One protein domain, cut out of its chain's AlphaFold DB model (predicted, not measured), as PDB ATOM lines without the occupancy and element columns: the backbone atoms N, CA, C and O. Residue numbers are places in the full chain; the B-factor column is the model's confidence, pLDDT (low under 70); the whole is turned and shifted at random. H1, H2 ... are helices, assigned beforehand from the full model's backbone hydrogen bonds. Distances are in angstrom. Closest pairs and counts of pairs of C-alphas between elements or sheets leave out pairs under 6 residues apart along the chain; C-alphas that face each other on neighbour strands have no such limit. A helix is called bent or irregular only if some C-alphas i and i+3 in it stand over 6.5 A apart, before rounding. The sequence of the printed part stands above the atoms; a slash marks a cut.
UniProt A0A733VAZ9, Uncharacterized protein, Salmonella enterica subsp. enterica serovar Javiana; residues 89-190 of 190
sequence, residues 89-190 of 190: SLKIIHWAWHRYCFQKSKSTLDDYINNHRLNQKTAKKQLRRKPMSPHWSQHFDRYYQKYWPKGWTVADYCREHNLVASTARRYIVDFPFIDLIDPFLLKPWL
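AT A GLANCE: This is residues 89 to 190 of the 190 residues of an uncharacterized protein of Salmonella enterica subsp. enterica serovar Javiana (UniProt A0A733VAZ9). Two lobes of helices lie end to end, each made of one long helix followed by two short ones: H1 with H2 and H3 in the first, H4 with H5 and H6 in a looser second. The last helix, H7, lies between the lobes and packs on H1, and a long loop, residues 169 to 182, leads to it from the second lobe. The printed part has 102 residues, with seven named helices in the order H1 to H7 and no named strand; its class is all helix. The whole is compact, with a radius of gyration of the C-alphas of 14.7 A, yet its outline is elongated, 43 by 26 by 21 A.

IN THESE COORDINATES: H1, residues 89 to 105, runs 24.4 A from C-alpha 89 at (112.964, 110.461, 138.438) to C-alpha 105 at (124.801, 122.245, 156.263). H4, residues 134 to 150, also has 17 residues and measures 23.8 A, beginning with C-alpha 134 at (120.614, 128.407, 130.765). It has a kink of 38 degrees near residue 144 and is only just irregular, with C-alphas 145 and 148 6.6 A apart. The shorter helices are H2, residues 109 to 115, H3, residues 123 to 127, H5, residues 154 to 160, and H6, residues 165 to 168. H7, residues 183 to 189, is irregular, with C-alphas 185 and 188 7.1 A apart; it ends with C-alpha 189 at (119.045, 121.713, 142.507).

HOW THE PARTS SIT: H1 is the hub and touches three helices. Its residues 95 to 102 touch H3, the closest C-alphas being those of Arg 99 and Leu 127, 5.3 A apart. H1 and H2 only just touch, with 3 pairs of C-alphas within 8 A, and only at the corner by their link; the closest C-alphas are Phe 102 and Tyr 112, 6.7 A apart, and their lines are about perpendicular at 78 degrees. H2 and H3 touch, closest at the C-alphas of Leu 109 and Lys 124, 7.2 A apart. Residues 93 to 100 of H1 touch H7 at a steep tilt of 55 degrees, the same way, closest at the C-alphas of Ala 96 and Trp 189, 4.8 A apart. H7 only just touches residues 137 to 144 of H4, with 3 pairs of C-alphas within 8 A, at a shallow tilt of 17 degrees, opposite ways; the closest C-alphas are Tyr 144 and Pro 183, 7.4 A apart. H4 and H5 are close but not clearly touching, the closest C-alphas being Tyr 143 and Tyr 157, 7.4 A apart. H5 and H6 touch, closest at the C-alphas of Cys 158 and Ala 165, 5.9 A apart. H1 and H4 are apart. In H1, H2, H3 and H5 every O i to N i+4 pair is within hydrogen-bond range, against 10 of 13 in H4 and 1 of 3 in H7, where 2 of 4 O i to N i+3 pairs are within range; H6 is too short for an O i to N i+4 pair.

THE WHOLE: The C-alphas of Asp 111 and Glu 160 are the two farthest apart, at 43.6 A. The printed part has no cut and ends at residue 190, the chain's last. The link from H6 to H7, 14 residues, is long. The mean pLDDT of the printed part is 85.6, and residues 175 to 181 are under 70.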
ATOM      1  N   SER A  89     113.542 109.188 138.021       79.69
ATOM      2  CA  SER A  89     112.964 110.461 138.438       79.69
ATOM      3  C   SER A  89     113.030 110.642 139.954       79.69
ATOM      4  O   SER A  89     113.504 111.668 140.437       79.69
ATOM      5  N   LEU A  90     112.645 109.610 140.709       81.31
ATOM      6  CA  LEU A  90     112.693 109.613 142.175       81.31
ATOM      7  C   LEU A  90     114.124 109.785 142.702       81.31
ATOM      8  O   LEU A  90     114.361 110.556 143.627       81.31
ATOM      9  N   LYS A  91     115.108 109.158 142.052       85.88
ATOM     10  CA  LYS A  91     116.525 109.345 142.386       85.88
ATOM     11  C   LYS A  91     117.019 110.760 142.106       85.88
ATOM     12  O   LYS A  91     117.846 111.277 142.851       85.88
ATOM     13  N   ILE A  92     116.562 111.393 141.031       86.25
ATOM     14  CA  ILE A  92     116.936 112.781 140.731       86.25
ATOM     15  C   ILE A  92     116.425 113.715 141.825       86.25
ATOM     16  O   ILE A  92     117.178 114.568 142.294       86.25
ATOM     17  N   ILE A  93     115.187 113.497 142.262       82.88
ATOM     18  CA  ILE A  93     114.567 114.202 143.379       82.88
ATOM     19  C   ILE A  93     115.361 113.996 144.678       82.88
ATOM     20  O   ILE A  93     115.722 114.975 145.330       82.88
ATOM     21  N   HIS A  94     115.683 112.746 145.019       85.94
ATOM     22  CA  HIS A  94     116.517 112.394 146.171       85.94
ATOM     23  C   HIS A  94     117.826 113.201 146.185       85.94
ATOM     24  O   HIS A  94     118.176 113.853 147.171       85.94
ATOM     25  N   TRP A  95     118.532 113.233 145.052       90.56
ATOM     26  CA  TRP A  95     119.791 113.968 144.950       90.56
ATOM     27  C   TRP A  95     119.617 115.488 144.951       90.56
ATOM     28  O   TRP A  95     120.500 116.190 145.441       90.56
ATOM     29  N   ALA A  96     118.512 116.011 144.417       88.19
ATOM     30  CA  ALA A  96     118.191 117.436 144.486       88.19
ATOM     31  C   ALA A  96     118.015 117.891 145.943       88.19
ATOM     32  O   ALA A  96     118.600 118.895 146.348       88.19
ATOM     33  N   TRP A  97     117.308 117.106 146.757       85.56
ATOM     34  CA  TRP A  97     117.178 117.375 148.188       85.56
ATOM     35  C   TRP A  97     118.510 117.303 148.925       85.56
ATOM     36  O   TRP A  97     118.860 118.224 149.659       85.56
ATOM     37  N   HIS A  98     119.317 116.275 148.664       90.00
ATOM     38  CA  HIS A  98     120.629 116.190 149.296       90.00
ATOM     39  C   HIS A  98     121.566 117.335 148.903       90.00
ATOM     40  O   HIS A  98     122.358 117.752 149.743       90.00
ATOM     41  N   ARG A  99     121.475 117.878 147.681       91.62
ATOM     42  CA  ARG A  99     122.213 119.092 147.292       91.62
ATOM     43  C   ARG A  99     121.746 120.315 148.077       91.62
ATOM     44  O   ARG A  99     122.589 121.064 148.569       91.62
ATOM     45  N   TYR A 100     120.434 120.479 148.240       87.12
ATOM     46  CA  TYR A 100     119.858 121.533 149.075       87.12
ATOM     47  C   TYR A 100     120.366 121.456 150.521       87.12
ATOM     48  O   TYR A 100     120.944 122.419 151.029       87.12
ATOM     49  N   CYS A 101     120.219 120.297 151.165       88.00
ATOM     50  CA  CYS A 101     120.657 120.087 152.542       88.00
ATOM     51  C   CYS A 101     122.174 120.248 152.691       88.00
ATOM     52  O   CYS A 101     122.624 120.903 153.630       88.00
ATOM     53  N   PHE A 102     122.966 119.747 151.737       91.38
ATOM     54  CA  PHE A 102     124.419 119.906 151.751       91.38
ATOM     55  C   PHE A 102     124.822 121.382 151.719       91.38
ATOM     56  O   PHE A 102     125.583 121.821 152.582       91.38
ATOM     57  N   GLN A 103     124.244 122.177 150.809       88.31
ATOM     58  CA  GLN A 103     124.536 123.611 150.731       88.31
ATOM     59  C   GLN A 103     124.163 124.351 152.028       88.31
ATOM     60  O   GLN A 103     124.853 125.291 152.422       88.31
ATOM     61  N   LYS A 104     123.091 123.931 152.714       86.81
ATOM     62  CA  LYS A 104     122.671 124.515 153.998       86.81
ATOM     63  C   LYS A 104     123.531 124.070 155.181       86.81
ATOM     64  O   LYS A 104     123.715 124.857 156.104       86.81
ATOM     65  N   SER A 105     124.062 122.849 155.148       87.25
ATOM     66  CA  SER A 105     124.801 122.245 156.263       87.25
ATOM     67  C   SER A 105     126.152 122.901 156.555       87.25
ATOM     68  O   SER A 105     126.665 122.747 157.660       87.25
ATOM     69  N   LYS A 106     126.758 123.587 155.571       84.44
ATOM     70  CA  LYS A 106     128.150 124.089 155.618       84.44
ATOM     71  C   LYS A 106     129.193 123.025 156.020       84.44
ATOM     72  O   LYS A 106     130.303 123.375 156.407       84.44
ATOM     73  N   SER A 107     128.847 121.740 155.938       89.94
ATOM     74  CA  SER A 107     129.741 120.624 156.248       89.94
ATOM     75  C   SER A 107     130.706 120.370 155.092       89.94
ATOM     76  O   SER A 107     130.441 120.758 153.950       89.94
ATOM     77  N   THR A 108     131.812 119.676 155.360       93.94
ATOM     78  CA  THR A 108     132.636 119.155 154.267       93.94
ATOM     79  C   THR A 108     131.869 118.066 153.510       93.94
ATOM     80  O   THR A 108     130.891 117.496 154.004       93.94
ATOM     81  N   LEU A 109     132.289 117.779 152.274       93.19
ATOM     82  CA  LEU A 109     131.623 116.769 151.450       93.19
ATOM     83  C   LEU A 109     131.664 115.378 152.096       93.19
ATOM     84  O   LEU A 109     130.671 114.656 152.038       93.19
ATOM     85  N   ASP A 110     132.805 115.008 152.674       93.38
ATOM     86  CA  ASP A 110     132.994 113.693 153.283       93.38
ATOM     87  C   ASP A 110     132.208 113.577 154.594       93.38
ATOM     88  O   ASP A 110     131.502 112.586 154.782       93.38
ATOM     89  N   ASP A 111     132.201 114.624 155.427       93.00
ATOM     90  CA  ASP A 111     131.387 114.651 156.650       93.00
ATOM     91  C   ASP A 111     129.900 114.525 156.328       93.00
ATOM     92  O   ASP A 111     129.190 113.734 156.945       93.00
ATOM     93  N   TYR A 112     129.420 115.258 155.321       94.50
ATOM     94  CA  TYR A 112     128.023 115.179 154.910       94.50
ATOM     95  C   TYR A 112     127.653 113.774 154.415       94.50
ATOM     96  O   TYR A 112     126.616 113.233 154.797       94.50
ATOM     97  N   ILE A 113     128.501 113.148 153.593       92.88
ATOM     98  CA  ILE A 113     128.273 111.781 153.104       92.88
ATOM     99  C   ILE A 113     128.206 110.785 154.264       92.88
ATOM    100  O   ILE A 113     127.295 109.955 154.290       92.88
ATOM    101  N   ASN A 114     129.125 110.891 155.224       89.50
ATOM    102  CA  ASN A 114     129.188 109.996 156.374       89.50
ATOM    103  C   ASN A 114     127.985 110.192 157.309       89.50
ATOM    104  O   ASN A 114     127.304 109.224 157.650       89.50
ATOM    105  N   ASN A 115     127.656 111.443 157.642       89.38
ATOM    106  CA  ASN A 115     126.542 111.789 158.530       89.38
ATOM    107  C   ASN A 115     125.185 111.365 157.955       89.38
ATOM    108  O   ASN A 115     124.307 110.919 158.693       89.38
ATOM    109  N   HIS A 116     125.021 111.455 156.633       85.69
ATOM    110  CA  HIS A 116     123.792 111.066 155.938       85.69
ATOM    111  C   HIS A 116     123.825 109.638 155.364       85.69
ATOM    112  O   HIS A 116     122.878 109.239 154.688       85.69
ATOM    113  N   ARG A 117     124.881 108.854 155.641       87.62
ATOM    114  CA  ARG A 117     125.052 107.452 155.206       87.62
ATOM    115  C   ARG A 117     124.841 107.251 153.697       87.62
ATOM    116  O   ARG A 117     124.196 106.296 153.257       87.62
ATOM    117  N   LEU A 118     125.386 108.163 152.893       89.19
ATOM    118  CA  LEU A 118     125.269 108.148 151.431       89.19
ATOM    119  C   LEU A 118     126.256 107.154 150.811       89.19
ATOM    120  O   LEU A 118     127.265 107.525 150.214       89.19
ATOM    121  N   ASN A 119     125.942 105.867 150.949       82.69
ATOM    122  CA  ASN A 119     126.828 104.759 150.579       82.69
ATOM    123  C   ASN A 119     126.980 104.556 149.059       82.69
ATOM    124  O   ASN A 119     127.747 103.701 148.612       82.69
ATOM    125  N   GLN A 120     126.249 105.305 148.228       85.25
ATOM    126  CA  GLN A 120     126.328 105.152 146.779       85.25
ATOM    127  C   GLN A 120     127.667 105.691 146.264       85.25
ATOM    128  O   GLN A 120     128.021 106.845 146.499       85.25
ATOM    129  N   LYS A 121     128.363 104.912 145.424       87.62
ATOM    130  CA  LYS A 121     129.635 105.326 144.787       87.62
ATOM    131  C   LYS A 121     129.538 106.671 144.051       87.62
ATOM    132  O   LYS A 121     130.523 107.387 143.904       87.62
ATOM    133  N   THR A 122     128.344 107.032 143.581       89.81
ATOM    134  CA  THR A 122     128.087 108.293 142.876       89.81
ATOM    135  C   THR A 122     127.794 109.485 143.791       89.81
ATOM    136  O   THR A 122     127.606 110.575 143.260       89.81
ATOM    137  N   ALA A 123     127.744 109.326 145.119       91.81
ATOM    138  CA  ALA A 123     127.321 110.373 146.055       91.81
ATOM    139  C   ALA A 123     128.128 111.669 145.895       91.81
ATOM    140  O   ALA A 123     127.552 112.727 145.649       91.81
ATOM    141  N   LYS A 124     129.467 111.576 145.884       93.94
ATOM    142  CA  LYS A 124     130.356 112.732 145.654       93.94
ATOM    143  C   LYS A 124     130.029 113.465 144.349       93.94
ATOM    144  O   LYS A 124     129.924 114.688 144.329       93.94
ATOM    145  N   LYS A 125     129.830 112.716 143.257       92.94
ATOM    146  CA  LYS A 125     129.490 113.271 141.936       92.94
ATOM    147  C   LYS A 125     128.114 113.939 141.935       92.94
ATOM    148  O   LYS A 125     127.946 114.978 141.307       92.94
ATOM    149  N   GLN A 126     127.139 113.347 142.619       93.06
ATOM    150  CA  GLN A 126     125.776 113.871 142.685       93.06
ATOM    151  C   GLN A 126     125.688 115.142 143.533       93.06
ATOM    152  O   GLN A 126     124.998 116.078 143.139       93.06
ATOM    153  N   LEU A 127     126.418 115.207 144.648       93.44
ATOM    154  CA  LEU A 127     126.473 116.390 145.511       93.44
ATOM    155  C   LEU A 127     127.227 117.557 144.864       93.44
ATOM    156  O   LEU A 127     126.821 118.703 145.012       93.44
ATOM    157  N   ARG A 128     128.281 117.274 144.086       92.00
ATOM    158  CA  ARG A 128     129.050 118.286 143.334       92.00
ATOM    159  C   ARG A 128     128.426 118.687 141.996       92.00
ATOM    160  O   ARG A 128     129.038 119.439 141.235       92.00
ATOM    161  N   ARG A 129     127.258 118.147 141.649       89.88
ATOM    162  CA  ARG A 129     126.624 118.429 140.362       89.88
ATOM    163  C   ARG A 129     126.321 119.926 140.258       89.88
ATOM    164  O   ARG A 129     125.682 120.492 141.140       89.88
ATOM    165  N   LYS A 130     126.786 120.545 139.170       86.81
ATOM    166  CA  LYS A 130     126.492 121.947 138.863       86.81
ATOM    167  C   LYS A 130     125.008 122.111 138.502       86.81
ATOM    168  O   LYS A 130     124.448 121.172 137.927       86.81
ATOM    169  N   PRO A 131     124.410 123.279 138.790       84.25
ATOM    170  CA  PRO A 131     123.071 123.610 138.319       84.25
ATOM    171  C   PRO A 131     122.946 123.470 136.800       84.25
ATOM    172  O   PRO A 131     123.937 123.589 136.069       84.25
ATOM    173  N   MET A 132     121.722 123.241 136.330       89.12
ATOM    174  CA  MET A 132     121.403 123.231 134.906       89.12
ATOM    175  C   MET A 132     121.906 124.484 134.174       89.12
ATOM    176  O   MET A 132     121.903 125.596 134.703       89.12
ATOM    177  N   SER A 133     122.321 124.305 132.918       91.12
ATOM    178  CA  SER A 133     122.714 125.427 132.061       91.12
ATOM    179  C   SER A 133     121.502 126.298 131.692       91.12
ATOM    180  O   SER A 133     120.367 125.815 131.746       91.12
ATOM    181  N   PRO A 134     121.707 127.550 131.233       92.94
ATOM    182  CA  PRO A 134     120.614 128.407 130.765       92.94
ATOM    183  C   PRO A 134     119.742 127.744 129.688       92.94
ATOM    184  O   PRO A 134     118.519 127.844 129.738       92.94
ATOM    185  N   HIS A 135     120.362 126.992 128.771       93.62
ATOM    186  CA  HIS A 135     119.659 126.203 127.758       93.62
ATOM    187  C   HIS A 135     118.683 125.192 128.387       93.62
ATOM    188  O   HIS A 135     117.501 125.162 128.044       93.62
ATOM    189  N   TRP A 136     119.143 124.401 129.364       93.19
ATOM    190  CA  TRP A 136     118.285 123.434 130.054       93.19
ATOM    191  C   TRP A 136     117.249 124.095 130.964       93.19
ATOM    192  O   TRP A 136     116.140 123.582 131.074       93.19
ATOM    193  N   SER A 137     117.565 125.254 131.545       93.06
ATOM    194  CA  SER A 137     116.628 126.070 132.328       93.06
ATOM    195  C   SER A 137     115.435 126.540 131.497       93.06
ATOM    196  O   SER A 137     114.294 126.428 131.943       93.06
ATOM    197  N   GLN A 138     115.664 126.972 130.255       94.31
ATOM    198  CA  GLN A 138     114.578 127.347 129.344       94.31
ATOM    199  C   GLN A 138     113.702 126.148 128.966       94.31
ATOM    200  O   GLN A 138     112.475 126.261 128.943       94.31
ATOM    201  N   HIS A 139     114.309 124.991 128.683       94.62
ATOM    202  CA  HIS A 139     113.556 123.768 128.393       94.62
ATOM    203  C   HIS A 139     112.754 123.283 129.601       94.62
ATOM    204  O   HIS A 139     111.607 122.871 129.440       94.62
ATOM    205  N   PHE A 140     113.326 123.386 130.800       92.81
ATOM    206  CA  PHE A 140     112.649 123.100 132.057       92.81
ATOM    207  C   PHE A 140     111.382 123.949 132.210       92.81
ATOM    208  O   PHE A 140     110.289 123.400 132.350       92.81
ATOM    209  N   ASP A 141     111.519 125.277 132.119       91.75
ATOM    210  CA  ASP A 141     110.396 126.206 132.279       91.75
ATOM    211  C   ASP A 141     109.326 125.950 131.228       91.75
ATOM    212  O   ASP A 141     108.156 125.746 131.551       91.75
ATOM    213  N   ARG A 142     109.743 125.869 129.961       93.56
ATOM    214  CA  ARG A 142     108.841 125.609 128.842       93.56
ATOM    215  C   ARG A 142     108.068 124.312 129.054       93.56
ATOM    216  O   ARG A 142     106.852 124.303 128.864       93.56
ATOM    217  N   TYR A 143     108.749 123.231 129.428       91.25
ATOM    218  CA  TYR A 143     108.107 121.940 129.634       91.25
ATOM    219  C   TYR A 143     107.063 122.008 130.748       91.25
ATOM    220  O   TYR A 143     105.894 121.724 130.489       91.25
ATOM    221  N   TYR A 144     107.446 122.441 131.953       86.50
ATOM    222  CA  TYR A 144     106.543 122.421 133.107       86.50
ATOM    223  C   TYR A 144     105.424 123.466 133.048       86.50
ATOM    224  O   TYR A 144     104.352 123.214 133.590       86.50
ATOM    225  N   GLN A 145     105.618 124.595 132.359       87.19
ATOM    226  CA  GLN A 145     104.573 125.618 132.208       87.19
ATOM    227  C   GLN A 145     103.592 125.310 131.072       87.19
ATOM    228  O   GLN A 145     102.402 125.583 131.205       87.19
ATOM    229  N   LYS A 146     104.065 124.765 129.939       87.69
ATOM    230  CA  LYS A 146     103.254 124.662 128.708       87.69
ATOM    231  C   LYS A 146     102.876 123.235 128.316       87.69
ATOM    232  O   LYS A 146     101.780 123.035 127.795       87.69
ATOM    233  N   TYR A 147     103.765 122.264 128.507       88.31
ATOM    234  CA  TYR A 147     103.606 120.907 127.968       88.31
ATOM    235  C   TYR A 147     103.129 119.917 129.034       88.31
ATOM    236  O   TYR A 147     102.199 119.149 128.788       88.31
ATOM    237  N   TRP A 148     103.697 119.986 130.239       83.38
ATOM    238  CA  TRP A 148     103.312 119.156 131.381       83.38
ATOM    239  C   TRP A 148     101.814 119.253 131.714       83.38
ATOM    240  O   TRP A 148     101.176 118.201 131.801       83.38
ATOM    241  N   PRO A 149     101.195 120.455 131.794       80.00
ATOM    242  CA  PRO A 149      99.761 120.566 132.083       80.00
ATOM    243  C   PRO A 149      98.876 119.987 130.971       80.00
ATOM    244  O   PRO A 149      97.742 119.594 131.219       80.00
ATOM    245  N   LYS A 150      99.405 119.882 129.745       83.25
ATOM    246  CA  LYS A 150      98.734 119.259 128.593       83.25
ATOM    247  C   LYS A 150      98.935 117.742 128.532       83.25
ATOM    248  O   LYS A 150      98.560 117.114 127.550       83.25
ATOM    249  N   GLY A 151      99.567 117.149 129.546       78.25
ATOM    250  CA  GLY A 151      99.766 115.706 129.655       78.25
ATOM    251  C   GLY A 151     100.944 115.139 128.861       78.25
ATOM    252  O   GLY A 151     101.129 113.920 128.880       78.25
ATOM    253  N   TRP A 152     101.768 115.979 128.228       85.25
ATOM    254  CA  TRP A 152     102.897 115.534 127.405       85.25
ATOM    255  C   TRP A 152     103.920 114.734 128.214       85.25
ATOM    256  O   TRP A 152     104.309 115.130 129.317       85.25
ATOM    257  N   THR A 153     104.400 113.626 127.653       82.94
ATOM    258  CA  THR A 153     105.523 112.886 128.243       82.94
ATOM    259  C   THR A 153     106.845 113.597 127.949       82.94
ATOM    260  O   THR A 153     106.957 114.359 126.985       82.94
ATOM    261  N   VAL A 154     107.886 113.332 128.749       85.00
ATOM    262  CA  VAL A 154     109.240 113.829 128.439       85.00
ATOM    263  C   VAL A 154     109.709 113.316 127.078       85.00
ATOM    264  O   VAL A 154     110.400 114.034 126.360       85.00
ATOM    265  N   ALA A 155     109.324 112.095 126.699       86.25
ATOM    266  CA  ALA A 155     109.685 111.518 125.408       86.25
ATOM    267  C   ALA A 155     109.080 112.304 124.235       86.25
ATOM    268  O   ALA A 155     109.798 112.602 123.283       86.25
ATOM    269  N   ASP A 156     107.805 112.689 124.328       89.81
ATOM    270  CA  ASP A 156     107.137 113.475 123.283       89.81
ATOM    271  C   ASP A 156     107.743 114.871 123.170       89.81
ATOM    272  O   ASP A 156     108.050 115.326 122.072       89.81
ATOM    273  N   TYR A 157     108.023 115.508 124.309       92.88
ATOM    274  CA  TYR A 157     108.711 116.794 124.335       92.88
ATOM    275  C   TYR A 157     110.114 116.719 123.716       92.88
ATOM    276  O   TYR A 157     110.509 117.601 122.956       92.88
ATOM    277  N   CYS A 158     110.873 115.660 124.013       92.75
ATOM    278  CA  CYS A 158     112.197 115.468 123.426       92.75
ATOM    279  C   CYS A 158     112.129 115.257 121.913       92.75
ATOM    280  O   CYS A 158     112.981 115.782 121.203       92.75
ATOM    281  N   ARG A 159     111.127 114.516 121.423       93.56
ATOM    282  CA  ARG A 159     110.916 114.291 119.988       93.56
ATOM    283  C   ARG A 159     110.600 115.604 119.268       93.56
ATOM    284  O   ARG A 159     111.246 115.912 118.277       93.56
ATOM    285  N   GLU A 160     109.674 116.386 119.813       95.75
ATOM    286  CA  GLU A 160     109.234 117.669 119.247       95.75
ATOM    287  C   GLU A 160     110.359 118.711 119.186       95.75
ATOM    288  O   GLU A 160     110.481 119.466 118.228       95.75
ATOM    289  N   HIS A 161     111.206 118.758 120.216       94.12
ATOM    290  CA  HIS A 161     112.268 119.760 120.330       94.12
ATOM    291  C   HIS A 161     113.658 119.246 119.943       94.12
ATOM    292  O   HIS A 161     114.649 119.914 120.233       94.12
ATOM    293  N   ASN A 162     113.738 118.073 119.308       93.88
ATOM    294  CA  ASN A 162     114.983 117.431 118.885       93.88
ATOM    295  C   ASN A 162     116.039 117.336 120.012       93.88
ATOM    296  O   ASN A 162     117.206 117.694 119.849       93.88
ATOM    297  N   LEU A 163     115.610 116.885 121.195       93.44
ATOM    298  CA  LEU A 163     116.452 116.750 122.385       93.44
ATOM    299  C   LEU A 163     116.845 115.297 122.641       93.44
ATOM    300  O   LEU A 163     116.055 114.362 122.499       93.44
ATOM    301  N   VAL A 164     118.055 115.105 123.163       90.12
ATOM    302  CA  VAL A 164     118.510 113.790 123.620       90.12
ATOM    303  C   VAL A 164     117.816 113.429 124.936       90.12
ATOM    304  O   VAL A 164     118.112 114.002 125.988       90.12
ATOM    305  N   ALA A 165     116.939 112.422 124.903       85.00
ATOM    306  CA  ALA A 165     116.136 112.009 126.058       85.00
ATOM    307  C   ALA A 165     116.971 111.626 127.295       85.00
ATOM    308  O   ALA A 165     116.558 111.879 128.426       85.00
ATOM    309  N   SER A 166     118.157 111.033 127.116       82.88
ATOM    310  CA  SER A 166     119.049 110.678 128.232       82.88
ATOM    311  C   SER A 166     119.624 111.903 128.952       82.88
ATOM    312  O   SER A 166     119.876 111.842 130.158       82.88
ATOM    313  N   THR A 167     119.791 113.020 128.242       86.19
ATOM    314  CA  THR A 167     120.206 114.304 128.817       86.19
ATOM    315  C   THR A 167     119.009 115.035 129.410       86.19
ATOM    316  O   THR A 167     119.088 115.485 130.550       86.19
ATOM    317  N   ALA A 168     117.883 115.075 128.691       87.50
ATOM    318  CA  ALA A 168     116.662 115.733 129.146       87.50
ATOM    319  C   ALA A 168     116.162 115.168 130.471       87.50
ATOM    320  O   ALA A 168     115.902 115.933 131.395       87.50
ATOM    321  N   ARG A 169     116.159 113.838 130.621       82.69
ATOM    322  CA  ARG A 169     115.764 113.158 131.863       82.69
ATOM    323  C   ARG A 169     116.577 113.561 133.086       82.69
ATOM    324  O   ARG A 169     116.162 113.242 134.186       82.69
ATOM    325  N   ARG A 170     117.728 114.229 132.935       83.88
ATOM    326  CA  ARG A 170     118.519 114.734 134.068       83.88
ATOM    327  C   ARG A 170     117.929 115.998 134.686       83.88
ATOM    328  O   ARG A 170     118.252 116.265 135.841       83.88
ATOM    329  N   TYR A 171     117.159 116.765 133.919       86.25
ATOM    330  CA  TYR A 171     116.626 118.077 134.299       86.25
ATOM    331  C   TYR A 171     115.101 118.095 134.263       86.25
ATOM    332  O   TYR A 171     114.469 118.745 135.083       86.25
ATOM    333  N   ILE A 172     114.513 117.345 133.337       87.06
ATOM    334  CA  ILE A 172     113.081 117.180 133.174       87.06
ATOM    335  C   ILE A 172     112.709 115.810 133.731       87.06
ATOM    336  O   ILE A 172     113.043 114.764 133.175       87.06
ATOM    337  N   VAL A 173     112.057 115.842 134.880       76.94
ATOM    338  CA  VAL A 173     111.701 114.695 135.701       76.94
ATOM    339  C   VAL A 173     110.234 114.349 135.459       76.94
ATOM    340  O   VAL A 173     109.347 115.159 135.723       76.94
ATOM    341  N   ASP A 174     109.960 113.134 134.988       71.06
ATOM    342  CA  ASP A 174     108.596 112.607 135.037       71.06
ATOM    343  C   ASP A 174     108.245 112.377 136.508       71.06
ATOM    344  O   ASP A 174     108.894 111.557 137.153       71.06
ATOM    345  N   PHE A 175     107.258 113.087 137.052       66.94
ATOM    346  CA  PHE A 175     106.697 112.816 138.374       66.94
ATOM    347  C   PHE A 175     105.594 111.754 138.241       66.94
ATOM    348  O   PHE A 175     104.465 112.097 137.893       66.94
ATOM    349  N   PRO A 176     105.893 110.462 138.486       53.62
ATOM    350  CA  PRO A 176     104.903 109.379 138.408       53.62
ATOM    351  C   PRO A 176     103.793 109.541 139.456       53.62
ATOM    352  O   PRO A 176     102.696 109.016 139.286       53.62
ATOM    353  N   PHE A 177     104.076 110.300 140.516       53.91
ATOM    354  CA  PHE A 177     103.132 110.690 141.550       53.91
ATOM    355  C   PHE A 177     102.981 112.206 141.507       53.91
ATOM    356  O   PHE A 177     103.856 112.964 141.925       53.91
ATOM    357  N   ILE A 178     101.853 112.624 140.958       47.91
ATOM    358  CA  ILE A 178     101.513 113.997 140.582       47.91
ATOM    359  C   ILE A 178     101.267 114.920 141.787       47.91
ATOM    360  O   ILE A 178     100.956 116.087 141.610       47.91
ATOM    361  N   ASP A 179     101.480 114.444 143.012       50.16
ATOM    362  CA  ASP A 179     101.291 115.224 144.239       50.16
ATOM    363  C   ASP A 179     102.579 115.442 145.032       50.16
ATOM    364  O   ASP A 179     102.555 116.122 146.057       50.16
ATOM    365  N   LEU A 180     103.696 114.862 144.582       53.53
ATOM    366  CA  LEU A 180     104.845 114.689 145.455       53.53
ATOM    367  C   LEU A 180     105.765 115.901 145.513       53.53
ATOM    368  O   LEU A 180     106.264 116.111 146.599       53.53
ATOM    369  N   ILE A 181     106.017 116.678 144.443       64.25
ATOM    370  CA  ILE A 181     106.903 117.868 144.491       64.25
ATOM    371  C   ILE A 181     106.571 118.884 143.386       64.25
ATOM    372  O   ILE A 181     106.398 118.507 142.231       64.25
ATOM    373  N   ASP A 182     106.570 120.179 143.720       72.25
ATOM    374  CA  ASP A 182     106.589 121.268 142.732       72.25
ATOM    375  C   ASP A 182     107.947 121.313 141.992       72.25
ATOM    376  O   ASP A 182     108.978 121.560 142.631       72.25
ATOM    377  N   PRO A 183     107.979 121.107 140.657       77.62
ATOM    378  CA  PRO A 183     109.216 121.111 139.882       77.62
ATOM    379  C   PRO A 183     110.040 122.391 140.066       77.62
ATOM    380  O   PRO A 183     111.267 122.318 140.152       77.62
ATOM    381  N   PHE A 184     109.412 123.561 140.197       81.62
ATOM    382  CA  PHE A 184     110.140 124.828 140.308       81.62
ATOM    383  C   PHE A 184     110.941 124.943 141.608       81.62
ATOM    384  O   PHE A 184     111.971 125.617 141.632       81.62
ATOM    385  N   LEU A 185     110.550 124.212 142.656       78.06
ATOM    386  CA  LEU A 185     111.331 124.107 143.891       78.06
ATOM    387  C   LEU A 185     112.576 123.235 143.725       78.06
ATOM    388  O   LEU A 185     113.569 123.441 144.422       78.06
ATOM    389  N   LEU A 186     112.535 122.267 142.806       79.75
ATOM    390  CA  LEU A 186     113.677 121.413 142.487       79.75
ATOM    391  C   LEU A 186     114.646 122.089 141.527       79.75
ATOM    392  O   LEU A 186     115.834 121.796 141.591       79.75
ATOM    393  N   LYS A 187     114.165 122.994 140.669       86.12
ATOM    394  CA  LYS A 187     114.937 123.614 139.584       86.12
ATOM    395  C   LYS A 187     116.347 124.089 139.981       86.12
ATOM    396  O   LYS A 187     117.278 123.743 139.261       86.12
ATOM    397  N   PRO A 188     116.576 124.801 141.106       85.19
ATOM    398  CA  PRO A 188     117.929 125.242 141.482       85.19
ATOM    399  C   PRO A 188     118.896 124.089 141.788       85.19
ATOM    400  O   PRO A 188     120.113 124.264 141.783       85.19
ATOM    401  N   TRP A 189     118.345 122.912 142.072       86.31
ATOM    402  CA  TRP A 189     119.045 121.713 142.507       86.31
ATOM    403  C   TRP A 189     119.103 120.641 141.424       86.31
ATOM    404  O   TRP A 189     119.550 119.538 141.727       86.31
ATOM    405  N   LEU A 190     118.635 120.895 140.204       85.81
ATOM    406  CA  LEU A 190     118.682 119.957 139.073       85.81
ATOM    407  C   LEU A 190     119.828 120.321 138.122       85.81
ATOM    408  O   LEU A 190     120.518 119.377 137.657       85.81
TER     409      LEU A 190